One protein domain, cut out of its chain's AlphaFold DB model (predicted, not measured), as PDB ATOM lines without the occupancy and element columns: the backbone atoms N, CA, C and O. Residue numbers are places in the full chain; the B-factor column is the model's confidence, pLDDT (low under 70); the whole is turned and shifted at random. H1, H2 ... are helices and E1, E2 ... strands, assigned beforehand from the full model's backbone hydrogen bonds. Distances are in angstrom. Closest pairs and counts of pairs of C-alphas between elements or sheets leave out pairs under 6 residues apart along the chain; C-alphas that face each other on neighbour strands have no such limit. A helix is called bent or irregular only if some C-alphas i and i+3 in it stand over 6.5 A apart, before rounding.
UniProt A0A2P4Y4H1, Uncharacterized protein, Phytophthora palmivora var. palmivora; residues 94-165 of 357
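Overview. This is residues 94 to 165 of the 357 residues of an uncharacterized protein of Phytophthora palmivora var. palmivora (UniProt A0A2P4Y4H1). Little regular structure: a compact body mostly of loops, with a short strand hairpin, E1 and E2, the small helix H3 near the middle, and helices H1 and H2 at the rim. 72 residues are printed, with H1, E1, E2, H2, H3 in that order; the class is mixed, with only 22 residues in named elements. The two-stranded sheet is antiparallel; the radius of gyration of the C-alphas is 12.0 A and the spans are 34 by 28 by 21 A.

Along the chain. H1, residues 108 to 113, begins at C-alpha (-28.065, -12.174, -35.777) and is 8.6 A long. E1 is residues 117 to 119, 7.0 A, and E2 126 to 128, 7.1 A. H2, residues 139 to 144, 10.4 A, is irregular: C-alphas 140 and 143 are 8.0 A apart. H3, residues 148 to 151, 5.2 A, ends at C-alpha (-39.147, -1.332, -51.662).

Arrangement. In the hairpin E1 and E2, at 139 degrees, N 118 and O 127 are 2.8 A apart, within hydrogen-bond range. The closest C-alphas of H1 and E2, Ile 111 and Pro 128, are 5.9 A apart; H2 and H3 are apart. Every O i to N i+4 pair is in range in H1; H2 has 0 of 2, but 2 of 3 O i to N i+3 pairs; H3 is too short.

Size, cuts and confidence. The printed part has no cut and no long link; pLDDT is under 70 at residues 155 to 158 and 163 to 165.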
ATOM      1  N   PRO A  94     -24.605   1.041 -44.433       82.25
ATOM      2  CA  PRO A  94     -24.403   0.219 -45.618       82.25
ATOM      3  C   PRO A  94     -25.669   0.233 -46.478       82.25
ATOM      4  O   PRO A  94     -26.779   0.106 -45.960       82.25
ATOM      5  N   CYS A  95     -25.532   0.401 -47.794       84.81
ATOM      6  CA  CYS A  95     -26.664   0.550 -48.710       84.81
ATOM      7  C   CYS A  95     -26.698  -0.539 -49.791       84.81
ATOM      8  O   CYS A  95     -25.692  -1.130 -50.174       84.81
ATOM      9  N   CYS A  96     -27.898  -0.836 -50.287       85.31
ATOM     10  CA  CYS A  96     -28.110  -1.796 -51.358       85.31
ATOM     11  C   CYS A  96     -27.612  -1.225 -52.688       85.31
ATOM     12  O   CYS A  96     -28.198  -0.275 -53.207       85.31
ATOM     13  N   SER A  97     -26.620  -1.865 -53.302       80.88
ATOM     14  CA  SER A  97     -26.065  -1.458 -54.602       80.88
ATOM     15  C   SER A  97     -27.111  -1.390 -55.727       80.88
ATOM     16  O   SER A  97     -27.014  -0.563 -56.632       80.88
ATOM     17  N   ALA A  98     -28.164  -2.213 -55.662       80.06
ATOM     18  CA  ALA A  98     -29.194  -2.270 -56.698       80.06
ATOM     19  C   ALA A  98     -30.259  -1.161 -56.599       80.06
ATOM     20  O   ALA A  98     -30.869  -0.804 -57.611       80.06
ATOM     21  N   CYS A  99     -30.554  -0.645 -55.401       81.81
ATOM     22  CA  CYS A  99     -31.639   0.329 -55.202       81.81
ATOM     23  C   CYS A  99     -31.237   1.607 -54.460       81.81
ATOM     24  O   CYS A  99     -32.027   2.553 -54.463       81.81
ATOM     25  N   GLY A 100     -30.035   1.650 -53.885       80.50
ATOM     26  CA  GLY A 100     -29.465   2.799 -53.188       80.50
ATOM     27  C   GLY A 100     -30.108   3.122 -51.840       80.50
ATOM     28  O   GLY A 100     -29.822   4.171 -51.268       80.50
ATOM     29  N   TYR A 101     -31.002   2.260 -51.348       86.06
ATOM     30  CA  TYR A 101     -31.571   2.374 -50.005       86.06
ATOM     31  C   TYR A 101     -30.635   1.740 -48.970       86.06
ATOM     32  O   TYR A 101     -29.976   0.752 -49.311       86.06
ATOM     33  N   PRO A 102     -30.604   2.245 -47.722       84.69
ATOM     34  CA  PRO A 102     -29.909   1.584 -46.619       84.69
ATOM     35  C   PRO A 102     -30.324   0.113 -46.513       84.69
ATOM     36  O   PRO A 102     -31.501  -0.225 -46.678       84.69
ATOM     37  N   LEU A 103     -29.357  -0.771 -46.286       83.31
ATOM     38  CA  LEU A 103     -29.622  -2.168 -45.984       83.31
ATOM     39  C   LEU A 103     -30.367  -2.244 -44.657       83.31
ATOM     40  O   LEU A 103     -30.085  -1.504 -43.718       83.31
ATOM     41  N   LEU A 104     -31.343  -3.146 -44.602       82.06
ATOM     42  CA  LEU A 104     -32.018  -3.443 -43.354       82.06
ATOM     43  C   LEU A 104     -31.028  -4.197 -42.462       82.06
ATOM     44  O   LEU A 104     -30.641  -5.315 -42.800       82.06
ATOM     45  N   VAL A 105     -30.611  -3.571 -41.365       80.38
ATOM     46  CA  VAL A 105     -29.794  -4.216 -40.339       80.38
ATOM     47  C   VAL A 105     -30.740  -4.988 -39.429       80.38
ATOM     48  O   VAL A 105     -31.609  -4.400 -38.793       80.38
ATOM     49  N   VAL A 106     -30.593  -6.307 -39.422       82.06
ATOM     50  CA  VAL A 106     -31.325  -7.232 -38.552       82.06
ATOM     51  C   VAL A 106     -30.285  -7.904 -37.663       82.06
ATOM     52  O   VAL A 106     -29.213  -8.267 -38.158       82.06
ATOM     53  N   SER A 107     -30.549  -8.030 -36.361       83.19
ATOM     54  CA  SER A 107     -29.601  -8.681 -35.453       83.19
ATOM     55  C   SER A 107     -29.448 -10.163 -35.810       83.19
ATOM     56  O   SER A 107     -30.378 -10.805 -36.301       83.19
ATOM     57  N   GLN A 108     -28.273 -10.740 -35.544       78.62
ATOM     58  CA  GLN A 108     -28.065 -12.174 -35.777       78.62
ATOM     59  C   GLN A 108     -29.009 -13.039 -34.930       78.62
ATOM     60  O   GLN A 108     -29.426 -14.098 -35.389       78.62
ATOM     61  N   THR A 109     -29.402 -12.569 -33.743       81.94
ATOM     62  CA  THR A 109     -30.382 -13.248 -32.883       81.94
ATOM     63  C   THR A 109     -31.746 -13.363 -33.559       81.94
ATOM     64  O   THR A 109     -32.286 -14.460 -33.640       81.94
ATOM     65  N   GLU A 110     -32.257 -12.281 -34.155       83.69
ATOM     66  CA  GLU A 110     -33.557 -12.290 -34.837       83.69
ATOM     67  C   GLU A 110     -33.540 -13.195 -36.082       83.69
ATOM     68  O   GLU A 110     -34.542 -13.829 -36.403       83.69
ATOM     69  N   ILE A 111     -32.403 -13.301 -36.776       83.38
ATOM     70  CA  ILE A 111     -32.259 -14.200 -37.932       83.38
ATOM     71  C   ILE A 111     -32.253 -15.669 -37.493       83.38
ATOM     72  O   ILE A 111     -32.864 -16.499 -38.165       83.38
ATOM     73  N   LEU A 112     -31.570 -15.991 -36.392       84.44
ATOM     74  CA  LEU A 112     -31.476 -17.357 -35.872       84.44
ATOM     75  C   LEU A 112     -32.781 -17.829 -35.214       84.44
ATOM     76  O   LEU A 112     -33.109 -19.009 -35.298       84.44
ATOM     77  N   GLU A 113     -33.536 -16.920 -34.595       87.44
ATOM     78  CA  GLU A 113     -34.831 -17.212 -33.961       87.44
ATOM     79  C   GLU A 113     -36.000 -17.263 -34.959       87.44
ATOM     80  O   GLU A 113     -37.088 -17.749 -34.635       87.44
ATOM     81  N   ALA A 114     -35.813 -16.766 -36.184       85.38
ATOM     82  CA  ALA A 114     -36.876 -16.712 -37.176       85.38
ATOM     83  C   ALA A 114     -37.260 -18.106 -37.697       85.38
ATOM     84  O   ALA A 114     -36.449 -18.829 -38.269       85.38
ATOM     85  N   THR A 115     -38.552 -18.433 -37.606       85.00
ATOM     86  CA  THR A 115     -39.115 -19.689 -38.132       85.00
ATOM     87  C   THR A 115     -39.046 -19.780 -39.656       85.00
ATOM     88  O   THR A 115     -38.859 -20.863 -40.200       85.00
ATOM     89  N   ASN A 116     -39.175 -18.642 -40.344       88.50
ATOM     90  CA  ASN A 116     -39.120 -18.541 -41.796       88.50
ATOM     91  C   ASN A 116     -38.210 -17.384 -42.218       88.50
ATOM     92  O   ASN A 116     -38.424 -16.225 -41.840       88.50
ATOM     93  N   THR A 117     -37.246 -17.688 -43.082       91.44
ATOM     94  CA  THR A 117     -36.376 -16.704 -43.727       91.44
ATOM     95  C   THR A 117     -36.658 -16.649 -45.225       91.44
ATOM     96  O   THR A 117     -36.973 -17.651 -45.864       91.44
ATOM     97  N   LEU A 118     -36.606 -15.445 -45.792       92.25
ATOM     98  CA  LEU A 118     -36.918 -15.161 -47.189       92.25
ATOM     99  C   LEU A 118     -35.775 -14.379 -47.836       92.25
ATOM    100  O   LEU A 118     -35.151 -13.514 -47.214       92.25
ATOM    101  N   ASP A 119     -35.550 -14.623 -49.121       92.12
ATOM    102  CA  ASP A 119     -34.495 -13.995 -49.901       92.12
ATOM    103  C   ASP A 119     -34.965 -12.718 -50.616       92.12
ATOM    104  O   ASP A 119     -35.995 -12.659 -51.300       92.12
ATOM    105  N   CYS A 120     -34.187 -11.646 -50.474       91.81
ATOM    106  CA  CYS A 120     -34.487 -10.385 -51.129       91.81
ATOM    107  C   CYS A 120     -33.834 -10.371 -52.507       91.81
ATOM    108  O   CYS A 120     -32.627 -10.199 -52.624       91.81
ATOM    109  N   LYS A 121     -34.618 -10.387 -53.586       92.06
ATOM    110  CA  LYS A 121     -34.089 -10.316 -54.963       92.06
ATOM    111  C   LYS A 121     -33.481  -8.957 -55.342       92.06
ATOM    112  O   LYS A 121     -33.107  -8.747 -56.491       92.06
ATOM    113  N   CYS A 122     -33.444  -7.999 -54.413       89.19
ATOM    114  CA  CYS A 122     -32.853  -6.680 -54.629       89.19
ATOM    115  C   CYS A 122     -31.487  -6.537 -53.949       89.19
ATOM    116  O   CYS A 122     -30.537  -6.178 -54.628       89.19
ATOM    117  N   CYS A 123     -31.391  -6.804 -52.641       87.56
ATOM    118  CA  CYS A 123     -30.122  -6.742 -51.901       87.56
ATOM    119  C   CYS A 123     -29.447  -8.107 -51.713       87.56
ATOM    120  O   CYS A 123     -28.373  -8.157 -51.132       87.56
ATOM    121  N   LEU A 124     -30.074  -9.193 -52.177       89.19
ATOM    122  CA  LEU A 124     -29.604 -10.579 -52.062       89.19
ATOM    123  C   LEU A 124     -29.401 -11.072 -50.618       89.19
ATOM    124  O   LEU A 124     -28.823 -12.130 -50.409       89.19
ATOM    125  N   LEU A 125     -29.926 -10.339 -49.628       89.38
ATOM    126  CA  LEU A 125     -29.912 -10.744 -48.224       89.38
ATOM    127  C   LEU A 125     -31.019 -11.760 -47.926       89.38
ATOM    128  O   LEU A 125     -32.148 -11.618 -48.409       89.38
ATOM    129  N   VAL A 126     -30.694 -12.733 -47.077       91.25
ATOM    130  CA  VAL A 126     -31.652 -13.638 -46.432       91.25
ATOM    131  C   VAL A 126     -32.099 -12.979 -45.133       91.25
ATOM    132  O   VAL A 126     -31.279 -12.675 -44.274       91.25
ATOM    133  N   LEU A 127     -33.392 -12.685 -45.028       92.12
ATOM    134  CA  LEU A 127     -33.968 -11.888 -43.945       92.12
ATOM    135  C   LEU A 127     -35.220 -12.577 -43.393       92.12
ATOM    136  O   LEU A 127     -35.889 -13.294 -44.143       92.12
ATOM    137  N   PRO A 128     -35.585 -12.348 -42.124       92.50
ATOM    138  CA  PRO A 128     -36.799 -12.913 -41.549       92.50
ATOM    139  C   PRO A 128     -38.055 -12.445 -42.295       92.50
ATOM    140  O   PRO A 128     -38.092 -11.372 -42.905       92.50
ATOM    141  N   GLU A 129     -39.127 -13.234 -42.222       92.50
ATOM    142  CA  GLU A 129     -40.416 -12.924 -42.856       92.50
ATOM    143  C   GLU A 129     -40.983 -11.545 -42.433       92.50
ATOM    144  O   GLU A 129     -41.651 -10.863 -43.222       92.50
ATOM    145  N   SER A 130     -40.653 -11.090 -41.216       89.56
ATOM    146  CA  SER A 130     -40.952  -9.751 -40.677       89.56
ATOM    147  C   SER A 130     -40.452  -8.620 -41.588       89.56
ATOM    148  O   SER A 130     -41.151  -7.623 -41.773       89.56
ATOM    149  N   SER A 131     -39.313  -8.825 -42.253       90.75
ATOM    150  CA  SER A 131     -38.649  -7.865 -43.142       90.75
ATOM    151  C   SER A 131     -39.336  -7.686 -44.502       90.75
ATOM    152  O   SER A 131     -38.855  -6.917 -45.343       90.75
ATOM    153  N   TYR A 132     -40.454  -8.379 -44.743       91.88
ATOM    154  CA  TYR A 132     -41.243  -8.326 -45.973       91.88
ATOM    155  C   TYR A 132     -42.696  -7.955 -45.678       91.88
ATOM    156  O   TYR A 132     -43.282  -8.356 -44.668       91.88
ATOM    157  N   SER A 133     -43.323  -7.225 -46.604       89.94
ATOM    158  CA  SER A 133     -44.752  -6.919 -46.491       89.94
ATOM    159  C   SER A 133     -45.601  -8.192 -46.581       89.94
ATOM    160  O   SER A 133     -45.247  -9.136 -47.289       89.94
ATOM    161  N   LYS A 134     -46.763  -8.206 -45.913       90.69
ATOM    162  CA  LYS A 134     -47.667  -9.373 -45.884       90.69
ATOM    163  C   LYS A 134     -48.010  -9.906 -47.283       90.69
ATOM    164  O   LYS A 134     -48.076 -11.108 -47.494       90.69
ATOM    165  N   THR A 135     -48.146  -9.014 -48.266       89.19
ATOM    166  CA  THR A 135     -48.479  -9.356 -49.661       89.19
ATOM    167  C   THR A 135     -47.312  -9.950 -50.460       89.19
ATOM    168  O   THR A 135     -47.526 -10.464 -51.559       89.19
ATOM    169  N   GLN A 136     -46.079  -9.876 -49.946       89.62
ATOM    170  CA  GLN A 136     -44.871 -10.408 -50.588       89.62
ATOM    171  C   GLN A 136     -44.450 -11.784 -50.067       89.62
ATOM    172  O   GLN A 136     -43.678 -12.446 -50.748       89.62
ATOM    173  N   ARG A 137     -44.939 -12.216 -48.900       90.12
ATOM    174  CA  ARG A 137     -44.492 -13.448 -48.222       90.12
ATOM    175  C   ARG A 137     -44.962 -14.736 -48.908       90.12
ATOM    176  O   ARG A 137     -44.348 -15.779 -48.735       90.12
ATOM    177  N   GLY A 138     -46.018 -14.655 -49.718       88.12
ATOM    178  CA  GLY A 138     -46.578 -15.806 -50.428       88.12
ATOM    179  C   GLY A 138     -45.665 -16.377 -51.519       88.12
ATOM    180  O   GLY A 138     -44.901 -15.654 -52.169       88.12
ATOM    181  N   GLU A 139     -45.820 -17.679 -51.778       86.31
ATOM    182  CA  GLU A 139     -44.912 -18.436 -52.646       86.31
ATOM    183  C   GLU A 139     -44.841 -17.898 -54.081       86.31
ATOM    184  O   GLU A 139     -43.757 -17.756 -54.650       86.31
ATOM    185  N   GLY A 140     -45.977 -17.442 -54.618       88.44
ATOM    186  CA  GLY A 140     -46.090 -16.894 -55.975       88.44
ATOM    187  C   GLY A 140     -45.273 -15.626 -56.257       88.44
ATOM    188  O   GLY A 140     -45.270 -15.156 -57.392       88.44
ATOM    189  N   ARG A 141     -44.585 -15.044 -55.262       86.50
ATOM    190  CA  ARG A 141     -43.696 -13.888 -55.458       86.50
ATOM    191  C   ARG A 141     -42.212 -14.168 -55.226       86.50
ATOM    192  O   ARG A 141     -41.452 -13.206 -55.287       86.50
ATOM    193  N   LYS A 142     -41.769 -15.415 -54.987       88.88
ATOM    194  CA  LYS A 142     -40.340 -15.742 -54.716       88.88
ATOM    195  C   LYS A 142     -39.356 -15.075 -55.668       88.88
ATOM    196  O   LYS A 142     -38.406 -14.444 -55.224       88.88
ATOM    197  N   ASP A 143     -39.653 -15.078 -56.960       86.88
ATOM    198  CA  ASP A 143     -38.722 -14.584 -57.978       86.88
ATOM    199  C   ASP A 143     -38.628 -13.053 -58.045       86.88
ATOM    200  O   ASP A 143     -37.760 -12.503 -58.721       86.88
ATOM    201  N   ILE A 144     -39.514 -12.340 -57.344       90.19
ATOM    202  CA  ILE A 144     -39.598 -10.873 -57.367       90.19
ATOM    203  C   ILE A 144     -39.672 -10.242 -55.969       90.19
ATOM    204  O   ILE A 144     -39.905  -9.032 -55.855       90.19
ATOM    205  N   ARG A 145     -39.520 -11.038 -54.903       92.06
ATOM    206  CA  ARG A 145     -39.602 -10.593 -53.505       92.06
ATOM    207  C   ARG A 145     -38.514  -9.560 -53.203       92.06
ATOM    208  O   ARG A 145     -37.378  -9.668 -53.653       92.06
ATOM    209  N   LYS A 146     -38.875  -8.517 -52.455       93.00
ATOM    210  CA  LYS A 146     -37.964  -7.449 -52.014       93.00
ATOM    211  C   LYS A 146     -38.279  -7.099 -50.571       93.00
ATOM    212  O   LYS A 146     -39.458  -6.933 -50.267       93.00
ATOM    213  N   CYS A 147     -37.258  -6.952 -49.731       90.75
ATOM    214  CA  CYS A 147     -37.433  -6.511 -48.352       90.75
ATOM    215  C   CYS A 147     -38.003  -5.086 -48.294       90.75
ATOM    216  O   CYS A 147     -37.897  -4.319 -49.259       90.75
ATOM    217  N   ILE A 148     -38.594  -4.724 -47.156       89.62
ATOM    218  CA  ILE A 148     -39.268  -3.434 -46.960       89.62
ATOM    219  C   ILE A 148     -38.304  -2.270 -47.258       89.62
ATOM    220  O   ILE A 148     -38.679  -1.357 -48.000       89.62
ATOM    221  N   ALA A 149     -37.039  -2.354 -46.828       88.38
ATOM    222  CA  ALA A 149     -36.001  -1.371 -47.162       88.38
ATOM    223  C   ALA A 149     -35.797  -1.216 -48.683       88.38
ATOM    224  O   ALA A 149     -35.861  -0.112 -49.220       88.38
ATOM    225  N   CYS A 150     -35.677  -2.325 -49.419       87.56
ATOM    226  CA  CYS A 150     -35.498  -2.300 -50.875       87.56
ATOM    227  C   CYS A 150     -36.744  -1.856 -51.659       87.56
ATOM    228  O   CYS A 150     -36.632  -1.497 -52.836       87.56
ATOM    229  N   THR A 151     -37.934  -1.898 -51.052       86.44
ATOM    230  CA  THR A 151     -39.147  -1.332 -51.662       86.44
ATOM    231  C   THR A 151     -39.223   0.187 -51.528       86.44
ATOM    232  O   THR A 151     -39.936   0.813 -52.309       86.44
ATOM    233  N   GLY A 152     -38.465   0.782 -50.599       78.62
ATOM    234  CA  GLY A 152     -38.527   2.212 -50.293       78.62
ATOM    235  C   GLY A 152     -39.775   2.628 -49.510       78.62
ATOM    236  O   GLY A 152     -40.033   3.819 -49.390       78.62
ATOM    237  N   ASN A 153     -40.543   1.670 -48.978       73.88
ATOM    238  CA  ASN A 153     -41.749   1.913 -48.177       73.88
ATOM    239  C   ASN A 153     -41.454   2.055 -46.669       73.88
ATOM    240  O   ASN A 153     -42.343   1.859 -45.842       73.88
ATOM    241  N   VAL A 154     -40.211   2.364 -46.294       71.31
ATOM    242  CA  VAL A 154     -39.840   2.650 -44.902       71.31
ATOM    243  C   VAL A 154     -40.032   4.148 -44.655       71.31
ATOM    244  O   VAL A 154     -39.604   4.967 -45.473       71.31
ATOM    245  N   ARG A 155     -40.677   4.525 -43.542       65.00
ATOM    246  CA  ARG A 155     -40.812   5.938 -43.145       65.00
ATOM    247  C   ARG A 155     -39.417   6.565 -43.022       65.00
ATOM    248  O   ARG A 155     -38.564   6.011 -42.343       65.00
ATOM    249  N   GLY A 156     -39.190   7.691 -43.699       61.88
ATOM    250  CA  GLY A 156     -37.921   8.430 -43.640       61.88
ATOM    251  C   GLY A 156     -36.771   7.867 -44.485       61.88
ATOM    252  O   GLY A 156     -35.693   8.452 -44.480       61.88
ATOM    253  N   ALA A 157     -36.962   6.782 -45.247       66.00
ATOM    254  CA  ALA A 157     -35.886   6.227 -46.068       66.00
ATOM    255  C   ALA A 157     -35.594   7.101 -47.296       66.00
ATOM    256  O   ALA A 157     -36.256   7.006 -48.335       66.00
ATOM    257  N   GLN A 158     -34.559   7.929 -47.184       69.06
ATOM    258  CA  GLN A 158     -33.964   8.608 -48.325       69.06
ATOM    259  C   GLN A 158     -33.008   7.660 -49.057       69.06
ATOM    260  O   GLN A 158     -32.363   6.797 -48.458       69.06
ATOM    261  N   ARG A 159     -32.945   7.783 -50.386       72.75
ATOM    262  CA  ARG A 159     -31.946   7.053 -51.172       72.75
ATOM    263  C   ARG A 159     -30.603   7.733 -50.986       72.75
ATOM    264  O   ARG A 159     -30.469   8.891 -51.364       72.75
ATOM    265  N   LEU A 160     -29.638   6.990 -50.460       76.12
ATOM    266  CA  LEU A 160     -28.280   7.476 -50.237       76.12
ATOM    267  C   LEU A 160     -27.455   7.446 -51.527       76.12
ATOM    268  O   LEU A 160     -26.559   8.260 -51.709       76.12
ATOM    269  N   VAL A 161     -27.787   6.539 -52.453       75.31
ATOM    270  CA  VAL A 161     -27.053   6.367 -53.713       75.31
ATOM    271  C   VAL A 161     -28.020   6.294 -54.897       75.31
ATOM    272  O   VAL A 161     -29.099   5.701 -54.818       75.31
ATOM    273  N   LYS A 162     -27.650   6.897 -56.033       71.50
ATOM    274  CA  LYS A 162     -28.362   6.696 -57.304       71.50
ATOM    275  C   LYS A 162     -27.955   5.330 -57.876       71.50
ATOM    276  O   LYS A 162     -26.769   5.129 -58.114       71.50
ATOM    277  N   PRO A 163     -28.888   4.390 -58.120       65.88
ATOM    278  CA  PRO A 163     -28.541   3.092 -58.694       65.88
ATOM    279  C   PRO A 163     -27.836   3.245 -60.042       65.88
ATOM    280  O   PRO A 163     -28.319   3.978 -60.904       65.88
ATOM    281  N   THR A 164     -26.763   2.483 -60.257       62.03
ATOM    282  CA  THR A 164     -25.949   2.487 -61.490       62.03
ATOM    283  C   THR A 164     -26.739   2.069 -62.736       62.03
ATOM    284  O   THR A 164     -26.318   2.304 -63.864       62.03
ATOM    285  N   ARG A 165     -27.913   1.449 -62.558       63.72
ATOM    286  CA  ARG A 165     -28.778   0.988 -63.645       63.72
ATOM    287  C   ARG A 165     -30.048   1.828 -63.699       63.72
ATOM    288  O   ARG A 165     -30.945   1.662 -62.867       63.72
TER     289      ARG A 165